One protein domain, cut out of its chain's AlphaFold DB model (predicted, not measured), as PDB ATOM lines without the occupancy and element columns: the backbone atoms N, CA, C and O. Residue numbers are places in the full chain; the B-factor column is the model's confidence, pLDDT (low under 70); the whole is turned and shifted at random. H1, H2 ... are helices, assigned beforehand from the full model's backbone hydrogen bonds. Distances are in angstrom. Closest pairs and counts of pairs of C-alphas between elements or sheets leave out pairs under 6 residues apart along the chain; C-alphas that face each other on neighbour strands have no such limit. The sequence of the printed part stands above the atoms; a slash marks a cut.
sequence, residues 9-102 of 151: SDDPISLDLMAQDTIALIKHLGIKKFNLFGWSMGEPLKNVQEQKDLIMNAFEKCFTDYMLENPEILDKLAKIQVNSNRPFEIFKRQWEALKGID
ATOM      1  N   SER A   9      43.199 -14.530   7.017       65.38
ATOM      2  CA  SER A   9      42.933 -13.087   6.999       65.38
ATOM      3  C   SER A   9      42.727 -12.512   5.592       65.38
ATOM      4  O   SER A   9      42.203 -11.408   5.482       65.38
ATOM      5  N   ASP A  10      43.088 -13.257   4.548       70.06
ATOM      6  CA  ASP A  10      43.020 -12.813   3.151       70.06
ATOM      7  C   ASP A  10      41.762 -13.292   2.408       70.06
ATOM      8  O   ASP A  10      41.492 -12.830   1.299       70.06
ATOM      9  N   ASP A  11      40.970 -14.199   2.993       76.44
ATOM     10  CA  ASP A  11      39.792 -14.740   2.306       76.44
ATOM     11  C   ASP A  11      38.703 -13.666   2.126       76.44
ATOM     12  O   ASP A  11      38.534 -12.791   2.973       76.44
ATOM     13  N   PRO A  12      37.915 -13.672   1.046       78.94
ATOM     14  CA  PRO A  12      36.885 -12.656   0.858       78.94
ATOM     15  C   PRO A  12      35.790 -12.753   1.935       78.94
ATOM     16  O   PRO A  12      35.252 -13.828   2.195       78.94
ATOM     17  N   ILE A  13      35.421 -11.611   2.526       86.69
ATOM     18  CA  ILE A  13      34.229 -11.481   3.378       86.69
ATOM     19  C   ILE A  13      33.101 -10.885   2.536       86.69
ATOM     20  O   ILE A  13      33.321  -9.964   1.753       86.69
ATOM     21  N   SER A  14      31.888 -11.405   2.699       88.62
ATOM     22  CA  SER A  14      30.680 -10.889   2.056       88.62
ATOM     23  C   SER A  14      29.496 -10.933   3.020       88.62
ATOM     24  O   SER A  14      29.510 -11.671   4.009       88.62
ATOM     25  N   LEU A  15      28.440 -10.172   2.723       88.56
ATOM     26  CA  LEU A  15      27.187 -10.273   3.475       88.56
ATOM     27  C   LEU A  15      26.579 -11.681   3.401       88.56
ATOM     28  O   LEU A  15      26.071 -12.180   4.404       88.56
ATOM     29  N   ASP A  16      26.688 -12.346   2.249       88.38
ATOM     30  CA  ASP A  16      26.193 -13.714   2.077       88.38
ATOM     31  C   ASP A  16      26.954 -14.707   2.963       88.38
ATOM     32  O   ASP A  16      26.342 -15.608   3.535       88.38
ATOM     33  N   LEU A  17      28.269 -14.526   3.132       88.75
ATOM     34  CA  LEU A  17      29.071 -15.340   4.043       88.75
ATOM     35  C   LEU A  17      28.644 -15.131   5.503       88.75
ATOM     36  O   LEU A  17      28.386 -16.102   6.209       88.75
ATOM     37  N   MET A  18      28.465 -13.878   5.933       89.56
ATOM     38  CA  MET A  18      27.980 -13.567   7.288       89.56
ATOM     39  C   MET A  18      26.589 -14.176   7.560       89.56
ATOM     40  O   MET A  18      26.314 -14.681   8.657       89.56
ATOM     41  N   ALA A  19      25.710 -14.187   6.553       90.69
ATOM     42  CA  ALA A  19      24.414 -14.854   6.638       90.69
ATOM     43  C   ALA A  19      24.555 -16.386   6.741       90.69
ATOM     44  O   ALA A  19      23.866 -17.015   7.551       90.69
ATOM     45  N   GLN A  20      25.455 -16.995   5.963       91.00
ATOM     46  CA  GLN A  20      25.725 -18.437   6.009       91.00
ATOM     47  C   GLN A  20      26.293 -18.886   7.358       91.00
ATOM     48  O   GLN A  20      25.832 -19.900   7.886       91.00
ATOM     49  N   ASP A  21      27.203 -18.113   7.953       90.81
ATOM     50  CA  ASP A  21      27.751 -18.384   9.288       90.81
ATOM     51  C   ASP A  21      26.641 -18.390  10.353       90.81
ATOM     52  O   ASP A  21      26.549 -19.306  11.177       90.81
ATOM     53  N   THR A  22      25.718 -17.427  10.278       91.75
ATOM     54  CA  THR A  22      24.548 -17.369  11.171       91.75
ATOM     55  C   THR A  22      23.655 -18.605  11.002       91.75
ATOM     56  O   THR A  22      23.245 -19.228  11.986       91.75
ATOM     57  N   ILE A  23      23.386 -19.016   9.758       92.44
ATOM     58  CA  ILE A  23      22.608 -20.228   9.449       92.44
ATOM     59  C   ILE A  23      23.305 -21.487   9.983       92.44
ATOM     60  O   ILE A  23      22.638 -22.379  10.519       92.44
ATOM     61  N   ALA A  24      24.628 -21.580   9.842       91.50
ATOM     62  CA  ALA A  24      25.413 -22.707  10.335       91.50
ATOM     63  C   ALA A  24      25.326 -22.817  11.864       91.50
ATOM     64  O   ALA A  24      25.081 -23.910  12.380       91.50
ATOM     65  N   LEU A  25      25.420 -21.690  12.578       93.19
ATOM     66  CA  LEU A  25      25.261 -21.641  14.031       93.19
ATOM     67  C   LEU A  25      23.863 -22.100  14.473       93.19
ATOM     68  O   LEU A  25      23.744 -22.960  15.344       93.19
ATOM     69  N   ILE A  26      22.803 -21.586  13.843       94.50
ATOM     70  CA  ILE A  26      21.410 -21.979  14.131       94.50
ATOM     71  C   ILE A  26      21.225 -23.493  13.976       94.50
ATOM     72  O   ILE A  26      20.635 -24.141  14.847       94.50
ATOM     73  N   LYS A  27      21.753 -24.069  12.887       93.94
ATOM     74  CA  LYS A  27      21.701 -25.516  12.631       93.94
ATOM     75  C   LYS A  27      22.476 -26.303  13.682       93.94
ATOM     76  O   LYS A  27      21.961 -27.304  14.173       93.94
ATOM     77  N   HIS A  28      23.678 -25.851  14.032       92.94
ATOM     78  CA  HIS A  28      24.525 -26.503  15.030       92.94
ATOM     79  C   HIS A  28      23.857 -26.549  16.409       92.94
ATOM     80  O   HIS A  28      23.864 -27.586  17.066       92.94
ATOM     81  N   LEU A  29      23.210 -25.454  16.812       96.25
ATOM     82  CA  LEU A  29      22.475 -25.363  18.075       96.25
ATOM     83  C   LEU A  29      21.126 -26.107  18.054       96.25
ATOM     84  O   LEU A  29      20.430 -26.143  19.067       96.25
ATOM     85  N   GLY A  30      20.719 -26.679  16.916       96.88
ATOM     86  CA  GLY A  30      19.437 -27.373  16.775       96.88
ATOM     87  C   GLY A  30      18.217 -26.448  16.877       96.88
ATOM     88  O   GLY A  30      17.112 -26.914  17.172       96.88
ATOM     89  N   ILE A  31      18.391 -25.143  16.642       97.38
ATOM     90  CA  ILE A  31      17.317 -24.149  16.740       97.38
ATOM     91  C   ILE A  31      16.402 -24.280  15.518       97.38
ATOM     92  O   ILE A  31      16.801 -24.036  14.383       97.38
ATOM     93  N   LYS A  32      15.142 -24.655  15.759       95.12
ATOM     94  CA  LYS A  32      14.147 -24.885  14.692       95.12
ATOM     95  C   LYS A  32      13.353 -23.636  14.307       95.12
ATOM     96  O   LYS A  32      12.853 -23.553  13.189       95.12
ATOM     97  N   LYS A  33      13.187 -22.693  15.238       94.88
ATOM     98  CA  LYS A  33      12.439 -21.445  15.053       94.88
ATOM     99  C   LYS A  33      13.022 -20.370  15.962       94.88
ATOM    100  O   LYS A  33      13.296 -20.643  17.126       94.88
ATOM    101  N   PHE A  34      13.189 -19.169  15.431       94.94
ATOM    102  CA  PHE A  34      13.732 -18.014  16.138       94.94
ATOM    103  C   PHE A  34      13.162 -16.728  15.532       94.94
ATOM    104  O   PHE A  34      12.597 -16.753  14.438       94.94
ATOM    105  N   ASN A  35      13.316 -15.620  16.253       94.81
ATOM    106  CA  ASN A  35      13.127 -14.282  15.703       94.81
ATOM    107  C   ASN A  35      14.506 -13.716  15.370       94.81
ATOM    108  O   ASN A  35      15.436 -13.884  16.160       94.81
ATOM    109  N   LEU A  36      14.637 -13.068  14.215       93.75
ATOM    110  CA  LEU A  36      15.865 -12.390  13.823       93.75
ATOM    111  C   LEU A  36      15.726 -10.901  14.130       93.75
ATOM    112  O   LEU A  36      14.773 -10.266  13.686       93.75
ATOM    113  N   PHE A  37      16.682 -10.364  14.879       93.25
ATOM    114  CA  PHE A  37      16.832  -8.937  15.115       93.25
ATOM    115  C   PHE A  37      18.223  -8.530  14.639       93.25
ATOM    116  O   PHE A  37      19.210  -9.165  15.010       93.25
ATOM    117  N   GLY A  38      18.282  -7.510  13.792       89.50
ATOM    118  CA  GLY A  38      19.521  -6.924  13.303       89.50
ATOM    119  C   GLY A  38      19.487  -5.426  13.556       89.50
ATOM    120  O   GLY A  38      18.440  -4.802  13.393       89.50
ATOM    121  N   TRP A  39      20.619  -4.869  13.961       90.25
ATOM    122  CA  TRP A  39      20.762  -3.442  14.196       90.25
ATOM    123  C   TRP A  39      22.148  -3.004  13.742       90.25
ATOM    124  O   TRP A  39      23.147  -3.415  14.332       90.25
ATOM    125  N   SER A  40      22.151  -2.194  12.680       82.81
ATOM    126  CA  SER A  40      23.318  -1.517  12.118       82.81
ATOM    127  C   SER A  40      24.556  -2.417  11.943       82.81
ATOM    128  O   SER A  40      24.481  -3.649  11.896       82.81
ATOM    129  N   MET A  41      25.717  -1.800  11.782       79.81
ATOM    130  CA  MET A  41      27.019  -2.447  11.835       79.81
ATOM    131  C   MET A  41      27.878  -1.691  12.848       79.81
ATOM    132  O   MET A  41      27.936  -0.468  12.829       79.81
ATOM    133  N   GLY A  42      28.562  -2.419  13.732       73.88
ATOM    134  CA  GLY A  42      29.343  -1.804  14.809       73.88
ATOM    135  C   GLY A  42      30.588  -1.053  14.327       73.88
ATOM    136  O   GLY A  42      31.171  -1.391  13.299       73.88
ATOM    137  N   GLU A  43      31.072  -0.122  15.140       79.88
ATOM    138  CA  GLU A  43      32.117   0.874  14.837       79.88
ATOM    139  C   GLU A  43      33.557   0.414  15.148       79.88
ATOM    140  O   GLU A  43      33.743  -0.510  15.951       79.88
ATOM    141  N   PRO A  44      34.607   1.038  14.567       81.38
ATOM    142  CA  PRO A  44      35.991   0.726  14.919       81.38
ATOM    143  C   PRO A  44      36.214   0.773  16.431       81.38
ATOM    144  O   PRO A  44      35.822   1.737  17.082       81.38
ATOM    145  N   LEU A  45      36.897  -0.235  16.972       81.00
ATOM    146  CA  LEU A  45      37.254  -0.236  18.386       81.00
ATOM    147  C   LEU A  45      38.500   0.606  18.624       81.00
ATOM    148  O   LEU A  45      39.479   0.511  17.877       81.00
ATOM    149  N   LYS A  46      38.462   1.389  19.699       81.81
ATOM    150  CA  LYS A  46      39.560   2.248  20.148       81.81
ATOM    151  C   LYS A  46      39.891   1.996  21.619       81.81
ATOM    152  O   LYS A  46      39.466   0.994  22.187       81.81
ATOM    153  N   ASN A  47      40.666   2.868  22.259       90.88
ATOM    154  CA  ASN A  47      40.717   2.867  23.722       90.88
ATOM    155  C   ASN A  47      39.425   3.465  24.311       90.88
ATOM    156  O   ASN A  47      38.645   4.098  23.604       90.88
ATOM    157  N   VAL A  48      39.189   3.269  25.613       91.44
ATOM    158  CA  VAL A  48      37.933   3.688  26.260       91.44
ATOM    159  C   VAL A  48      37.665   5.184  26.088       91.44
ATOM    160  O   VAL A  48      36.522   5.549  25.848       91.44
ATOM    161  N   GLN A  49      38.683   6.043  26.192       93.81
ATOM    162  CA  GLN A  49      38.482   7.486  26.045       93.81
ATOM    163  C   GLN A  49      38.136   7.848  24.603       93.81
ATOM    164  O   GLN A  49      37.120   8.486  24.361       93.81
ATOM    165  N   GLU A  50      38.909   7.356  23.641       93.06
ATOM    166  CA  GLU A  50      38.641   7.590  22.223       93.06
ATOM    167  C   GLU A  50      37.290   7.017  21.771       93.06
ATOM    168  O   GLU A  50      36.677   7.547  20.845       93.06
ATOM    169  N   GLN A  51      36.820   5.937  22.404       92.50
ATOM    170  CA  GLN A  51      35.503   5.364  22.141       92.50
ATOM    171  C   GLN A  51      34.386   6.277  22.652       92.50
ATOM    172  O   GLN A  51      33.404   6.481  21.945       92.50
ATOM    173  N   LYS A  52      34.542   6.866  23.846       93.50
ATOM    174  CA  LYS A  52      33.610   7.893  24.338       93.50
ATOM    175  C   LYS A  52      33.604   9.101  23.412       93.50
ATOM    176  O   LYS A  52      32.534   9.569  23.050       93.50
ATOM    177  N   ASP A  53      34.777   9.565  22.996       94.00
ATOM    178  CA  ASP A  53      34.886  10.706  22.089       94.00
ATOM    179  C   ASP A  53      34.211  10.404  20.745       94.00
ATOM    180  O   ASP A  53      33.557  11.270  20.176       94.00
ATOM    181  N   LEU A  54      34.325   9.173  20.238       90.69
ATOM    182  CA  LEU A  54      33.625   8.755  19.027       90.69
ATOM    183  C   LEU A  54      32.108   8.752  19.237       90.69
ATOM    184  O   LEU A  54      31.409   9.370  18.444       90.69
ATOM    185  N   ILE A  55      31.611   8.156  20.327       90.75
ATOM    186  CA  ILE A  55      30.183   8.180  20.686       90.75
ATOM    187  C   ILE A  55      29.651   9.621  20.738       90.75
ATOM    188  O   ILE A  55      28.600   9.922  20.185       90.75
ATOM    189  N   MET A  56      30.398  10.524  21.369       92.81
ATOM    190  CA  MET A  56      29.982  11.914  21.554       92.81
ATOM    191  C   MET A  56      30.009  12.752  20.271       92.81
ATOM    192  O   MET A  56      29.361  13.791  20.227       92.81
ATOM    193  N   ASN A  57      30.761  12.333  19.248       91.06
ATOM    194  CA  ASN A  57      30.943  13.108  18.017       91.06
ATOM    195  C   ASN A  57      30.281  12.484  16.782       91.06
ATOM    196  O   ASN A  57      30.103  13.180  15.787       91.06
ATOM    197  N   ALA A  58      29.992  11.181  16.804       88.12
ATOM    198  CA  ALA A  58      29.436  10.461  15.662       88.12
ATOM    199  C   ALA A  58      27.905  10.391  15.689       88.12
ATOM    200  O   ALA A  58      27.298  10.268  14.630       88.12
ATOM    201  N   PHE A  59      27.298  10.459  16.875       90.38
ATOM    202  CA  PHE A  59      25.863  10.272  17.066       90.38
ATOM    203  C   PHE A  59      25.112  11.584  17.266       90.38
ATOM    204  O   PHE A  59      25.684  12.632  17.572       90.38
ATOM    205  N   GLU A  60      23.795  11.491  17.135       91.75
ATOM    206  CA  GLU A  60      22.875  12.615  17.188       91.75
ATOM    207  C   GLU A  60      22.855  13.294  18.554       91.75
ATOM    208  O   GLU A  60      23.118  12.695  19.607       91.75
ATOM    209  N   LYS A  61      22.428  14.559  18.558       90.38
ATOM    210  CA  LYS A  61      22.338  15.361  19.780       90.38
ATOM    211  C   LYS A  61      21.496  14.692  20.875       90.38
ATOM    212  O   LYS A  61      21.882  14.716  22.035       90.38
ATOM    213  N   CYS A  62      20.367  14.070  20.528       89.62
ATOM    214  CA  CYS A  62      19.499  13.427  21.520       89.62
ATOM    215  C   CYS A  62      20.198  12.276  22.260       89.62
ATOM    216  O   CYS A  62      20.008  12.113  23.464       89.62
ATOM    217  N   PHE A  63      21.033  11.505  21.560       92.31
ATOM    218  CA  PHE A  63      21.785  10.410  22.161       92.31
ATOM    219  C   PHE A  63      22.957  10.927  22.994       92.31
ATOM    220  O   PHE A  63      23.192  10.464  24.110       92.31
ATOM    221  N   THR A  64      23.675  11.923  22.480       93.31
ATOM    222  CA  THR A  64      24.821  12.511  23.180       93.31
ATOM    223  C   THR A  64      24.400  13.282  24.435       93.31
ATOM    224  O   THR A  64      25.043  13.127  25.472       93.31
ATOM    225  N   ASP A  65      23.276  14.008  24.407       93.69
ATOM    226  CA  ASP A  65      22.664  14.622  25.596       93.69
ATOM    227  C   ASP A  65      22.338  13.558  26.659       93.69
ATOM    228  O   ASP A  65      22.728  13.696  27.818       93.69
ATOM    229  N   TYR A  66      21.704  12.449  26.256       93.12
ATOM    230  CA  TYR A  66      21.400  11.340  27.163       93.12
ATOM    231  C   TYR A  66      22.668  10.744  27.795       93.12
ATOM    232  O   TYR A  66      22.684  10.439  28.989       93.12
ATOM    233  N   MET A  67      23.753  10.605  27.031       95.81
ATOM    234  CA  MET A  67      25.031  10.099  27.548       95.81
ATOM    235  C   MET A  67      25.711  11.071  28.519       95.81
ATOM    236  O   MET A  67      26.349  10.622  29.472       95.81
ATOM    237  N   LEU A  68      25.557  12.384  28.321       94.94
ATOM    238  CA  LEU A  68      26.036  13.398  29.266       94.94
ATOM    239  C   LEU A  68      25.242  13.389  30.575       94.94
ATOM    240  O   LEU A  68      25.823  13.588  31.642       94.94
ATOM    241  N   GLU A  69      23.935  13.139  30.501       96.88
ATOM    242  CA  GLU A  69      23.067  12.991  31.674       96.88
ATOM    243  C   GLU A  69      23.301  11.669  32.425       96.88
ATOM    244  O   GLU A  69      23.043  11.599  33.626       96.88
ATOM    245  N   ASN A  70      23.822  10.642  31.742       96.69
ATOM    246  CA  ASN A  70      24.048   9.295  32.280       96.69
ATOM    247  C   ASN A  70      25.497   8.816  32.021       96.69
ATOM    248  O   ASN A  70      25.722   7.843  31.284       96.69
ATOM    249  N   PRO A  71      26.517   9.474  32.605       95.94
ATOM    250  CA  PRO A  71      27.925   9.203  32.302       95.94
ATOM    251  C   PRO A  71      28.361   7.773  32.652       95.94
ATOM    252  O   PRO A  71      29.260   7.217  32.019       95.94
ATOM    253  N   GLU A  72      27.718   7.124  33.622       97.25
ATOM    254  CA  GLU A  72      27.955   5.718  33.950       97.25
ATOM    255  C   GLU A  72      27.540   4.765  32.820       97.25
ATOM    256  O   GLU A  72      28.169   3.715  32.637       97.25
ATOM    257  N   ILE A  73      26.515   5.127  32.041       96.06
ATOM    258  CA  ILE A  73      26.083   4.367  30.866       96.06
ATOM    259  C   ILE A  73      27.098   4.549  29.743       96.06
ATOM    260  O   ILE A  73      27.522   3.547  29.163       96.06
ATOM    261  N   LEU A  74      27.554   5.780  29.497       95.25
ATOM    262  CA  LEU A  74      28.608   6.072  28.520       95.25
ATOM    263  C   LEU A  74      29.891   5.284  28.830       95.25
ATOM    264  O   LEU A  74      30.450   4.607  27.963       95.25
ATOM    265  N   ASP A  75      30.323   5.298  30.090       95.31
ATOM    266  CA  ASP A  75      31.472   4.533  30.574       95.31
ATOM    267  C   ASP A  75      31.314   3.034  30.347       95.31
ATOM    268  O   ASP A  75      32.259   2.353  29.929       95.31
ATOM    269  N   LYS A  76      30.129   2.504  30.651       95.38
ATOM    270  CA  LYS A  76      29.820   1.087  30.480       95.38
ATOM    271  C   LYS A  76      29.795   0.702  29.003       95.38
ATOM    272  O   LYS A  76      30.388  -0.317  28.651       95.38
ATOM    273  N   LEU A  77      29.152   1.502  28.155       91.94
ATOM    274  CA  LEU A  77      29.049   1.264  26.717       91.94
ATOM    275  C   LEU A  77      30.436   1.256  26.067       91.94
ATOM    276  O   LEU A  77      30.792   0.274  25.415       91.94
ATOM    277  N   ALA A  78      31.251   2.278  26.341       92.25
ATOM    278  CA  ALA A  78      32.615   2.359  25.834       92.25
ATOM    279  C   ALA A  78      33.451   1.146  26.275       92.25
ATOM    280  O   ALA A  78      34.113   0.513  25.456       92.25
ATOM    281  N   LYS A  79      33.376   0.742  27.551       93.06
ATOM    282  CA  LYS A  79      34.084  -0.457  28.044       93.06
ATOM    283  C   LYS A  79      33.622  -1.738  27.350       93.06
ATOM    284  O   LYS A  79      34.466  -2.561  27.007       93.06
ATOM    285  N   ILE A  80      32.317  -1.926  27.145       90.75
ATOM    286  CA  ILE A  80      31.777  -3.106  26.448       90.75
ATOM    287  C   ILE A  80      32.308  -3.167  25.013       90.75
ATOM    288  O   ILE A  80      32.782  -4.220  24.588       90.75
ATOM    289  N   GLN A  81      32.263  -2.045  24.291       87.62
ATOM    290  CA  GLN A  81      32.741  -1.972  22.912       87.62
ATOM    291  C   GLN A  81      34.233  -2.303  22.839       87.62
ATOM    292  O   GLN A  81      34.611  -3.227  22.121       87.62
ATOM    293  N   VAL A  82      35.069  -1.648  23.648       87.94
ATOM    294  CA  VAL A  82      36.522  -1.895  23.668       87.94
ATOM    295  C   VAL A  82      36.854  -3.341  24.052       87.94
ATOM    296  O   VAL A  82      37.678  -3.977  23.397       87.94
ATOM    297  N   ASN A  83      36.163  -3.909  25.044       89.69
ATOM    298  CA  ASN A  83      36.412  -5.277  25.511       89.69
ATOM    299  C   ASN A  83      35.957  -6.369  24.532       89.69
ATOM    300  O   ASN A  83      36.280  -7.538  24.741       89.69
ATOM    301  N   SER A  84      35.219  -6.026  23.471       82.38
ATOM    302  CA  SER A  84      34.840  -7.000  22.441       82.38
ATOM    303  C   SER A  84      36.030  -7.484  21.600       82.38
ATOM    304  O   SER A  84      35.906  -8.490  20.905       82.38
ATOM    305  N   ASN A  85      37.194  -6.817  21.692       80.44
ATOM    306  CA  ASN A  85      38.468  -7.232  21.091       80.44
ATOM    307  C   ASN A  85      38.406  -7.534  19.581       80.44
ATOM    308  O   ASN A  85      39.213  -8.311  19.070       80.44
ATOM    309  N   ARG A  86      37.482  -6.910  18.838       86.56
ATOM    310  CA  ARG A  86      37.436  -6.993  17.371       86.56
ATOM    311  C   ARG A  86      38.630  -6.242  16.759       86.56
ATOM    312  O   ARG A  86      38.679  -5.016  16.876       86.56
ATOM    313  N   PRO A  87      39.554  -6.917  16.049       86.25
ATOM    314  CA  PRO A  87      40.658  -6.235  15.382       86.25
ATOM    315  C   PRO A  87      40.147  -5.254  14.320       86.25
ATOM    316  O   PRO A  87      39.196  -5.560  13.596       86.25
ATOM    317  N   PHE A  88      40.808  -4.101  14.184       85.12
ATOM    318  CA  PHE A  88      40.414  -3.063  13.223       85.12
ATOM    319  C   PHE A  88      40.324  -3.588  11.783       85.12
ATOM    320  O   PHE A  88      39.380  -3.263  11.068       85.12
ATOM    321  N   GLU A  89      41.252  -4.458  11.376       86.62
ATOM    322  CA  GLU A  89      41.248  -5.046  10.030       86.62
ATOM    323  C   GLU A  89      39.984  -5.877   9.755       86.62
ATOM    324  O   GLU A  89      39.454  -5.864   8.648       86.62
ATOM    325  N   ILE A  90      39.432  -6.543  10.775       86.25
ATOM    326  CA  ILE A  90      38.172  -7.285  10.638       86.25
ATOM    327  C   ILE A  90      36.997  -6.323  10.476       86.25
ATOM    328  O   ILE A  90      36.160  -6.539   9.602       86.25
ATOM    329  N   PHE A  91      36.954  -5.237  11.257       87.19
ATOM    330  CA  PHE A  91      35.952  -4.186  11.056       87.19
ATOM    331  C   PHE A  91      36.016  -3.627   9.633       87.19
ATOM    332  O   PHE A  91      34.992  -3.537   8.961       87.19
ATOM    333  N   LYS A  92      37.216  -3.286   9.158       88.94
ATOM    334  CA  LYS A  92      37.419  -2.723   7.824       88.94
ATOM    335  C   LYS A  92      36.910  -3.667   6.737       88.94
ATOM    336  O   LYS A  92      36.186  -3.222   5.853       88.94
ATOM    337  N   ARG A  93      37.217  -4.963   6.827       88.00
ATOM    338  CA  ARG A  93      36.737  -5.963   5.861       88.00
ATOM    339  C   ARG A  93      35.220  -6.146   5.910       88.00
ATOM    340  O   ARG A  93      34.602  -6.269   4.861       88.00
ATOM    341  N   GLN A  94      34.603  -6.116   7.096       89.19
ATOM    342  CA  GLN A  94      33.138  -6.105   7.227       89.19
ATOM    343  C   GLN A  94      32.534  -4.855   6.577       89.19
ATOM    344  O   GLN A  94      31.589  -4.959   5.802       89.19
ATOM    345  N   TRP A  95      33.124  -3.687   6.831       89.44
ATOM    346  CA  TRP A  95      32.709  -2.425   6.227       89.44
ATOM    347  C   TRP A  95      32.825  -2.461   4.699       89.44
ATOM    348  O   TRP A  95      31.901  -2.067   3.992       89.44
ATOM    349  N   GLU A  96      33.937  -2.970   4.169       90.12
ATOM    350  CA  GLU A  96      34.156  -3.143   2.731       90.12
ATOM    351  C   GLU A  96      33.197  -4.155   2.106       90.12
ATOM    352  O   GLU A  96      32.686  -3.894   1.021       90.12
ATOM    353  N   ALA A  97      32.885  -5.249   2.802       89.19
ATOM    354  CA  ALA A  97      31.910  -6.238   2.353       89.19
ATOM    355  C   ALA A  97      30.501  -5.651   2.194       89.19
ATOM    356  O   ALA A  97      29.733  -6.153   1.377       89.19
ATOM    357  N   LEU A  98      30.161  -4.610   2.962       87.88
ATOM    358  CA  LEU A  98      28.882  -3.907   2.857       87.88
ATOM    359  C   LEU A  98      28.874  -2.794   1.800       87.88
ATOM    360  O   LEU A  98      27.797  -2.369   1.374       87.88
ATOM    361  N   LYS A  99      30.041  -2.319   1.349       86.06
ATOM    362  CA  LYS A  99      30.110  -1.257   0.337       86.06
ATOM    363  C   LYS A  99      29.479  -1.722  -0.971       86.06
ATOM    364  O   LYS A  99      29.871  -2.732  -1.543       86.06
ATOM    365  N   GLY A 100      28.545  -0.924  -1.480       78.69
ATOM    366  CA  GLY A 100      27.921  -1.166  -2.781       78.69
ATOM    367  C   GLY A 100      26.964  -2.357  -2.807       78.69
ATOM    368  O   GLY A 100      26.594  -2.798  -3.893       78.69
ATOM    369  N   ILE A 101      26.552  -2.878  -1.645       85.75
ATOM    370  CA  ILE A 101      25.460  -3.847  -1.595       85.75
ATOM    371  C   ILE A 101      24.166  -3.165  -2.035       85.75
ATOM    372  O   ILE A 101      23.684  -2.245  -1.382       85.75
ATOM    373  N   ASP A 102      23.564  -3.702  -3.093       86.19
ATOM    374  CA  ASP A 102      22.182  -3.438  -3.475       86.19
ATOM    375  C   ASP A 102      21.391  -4.749  -3.415       86.19
ATOM    376  O   ASP A 102      21.506  -5.630  -4.269       86.19
TER     377      ASP A 102
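What this domain is: This is residues 9 to 102 of the 151 residues of the protein "Alpha/Beta hydrolase protein" of Gigaspora rosea (UniProt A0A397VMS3). Two groups of helices make a loose, open shape: H2, H3 and H4 gather at one end, while H1 and H5 near each other at a corner at the other. The link of residues 29 to 47 swings between the groups, and its residues 35 to 40 stick out. The printed part has 94 residues with five named helices, H1 to H5, and no named strand: all helix, loose, radius of gyration of the C-alphas 16.4 A, spans 42 by 33 by 27 A.

How they stand to each other: H1, residues 15 to 28, is close to but not clearly touching H5, residues 88 to 98; the closest C-alphas, of Leu 15 and Ala 97, are 6.3 A apart. H2, residues 48 to 58, and H3, residues 61 to 69, form a hairpin and only just touch, with 3 pairs of C-alphas within 8 A, the closest those of Met 56 and Thr 64, 5.4 A. H4, residues 71 to 83, touches H2, the closest C-alphas being those of Val 48 and Ala 78, 5.5 A. In the five helices every O i to N i+4 pair is within hydrogen-bond range.

Where its parts are: H1 runs 20.1 A from C-alpha 15 at (27.187, -10.273, 3.475). H2 spans 15.2 A, H3 12.1 A, H4 18.1 A, and H5 15.5 A to C-alpha 98 at (28.882, -3.907, 2.857).

The domain as a whole: The farthest C-alphas, of Asp 11 and Glu 69, are 43.7 A apart. The printed part has no cut; H1 to H2 is a long link. Residue 9 has pLDDT under 70.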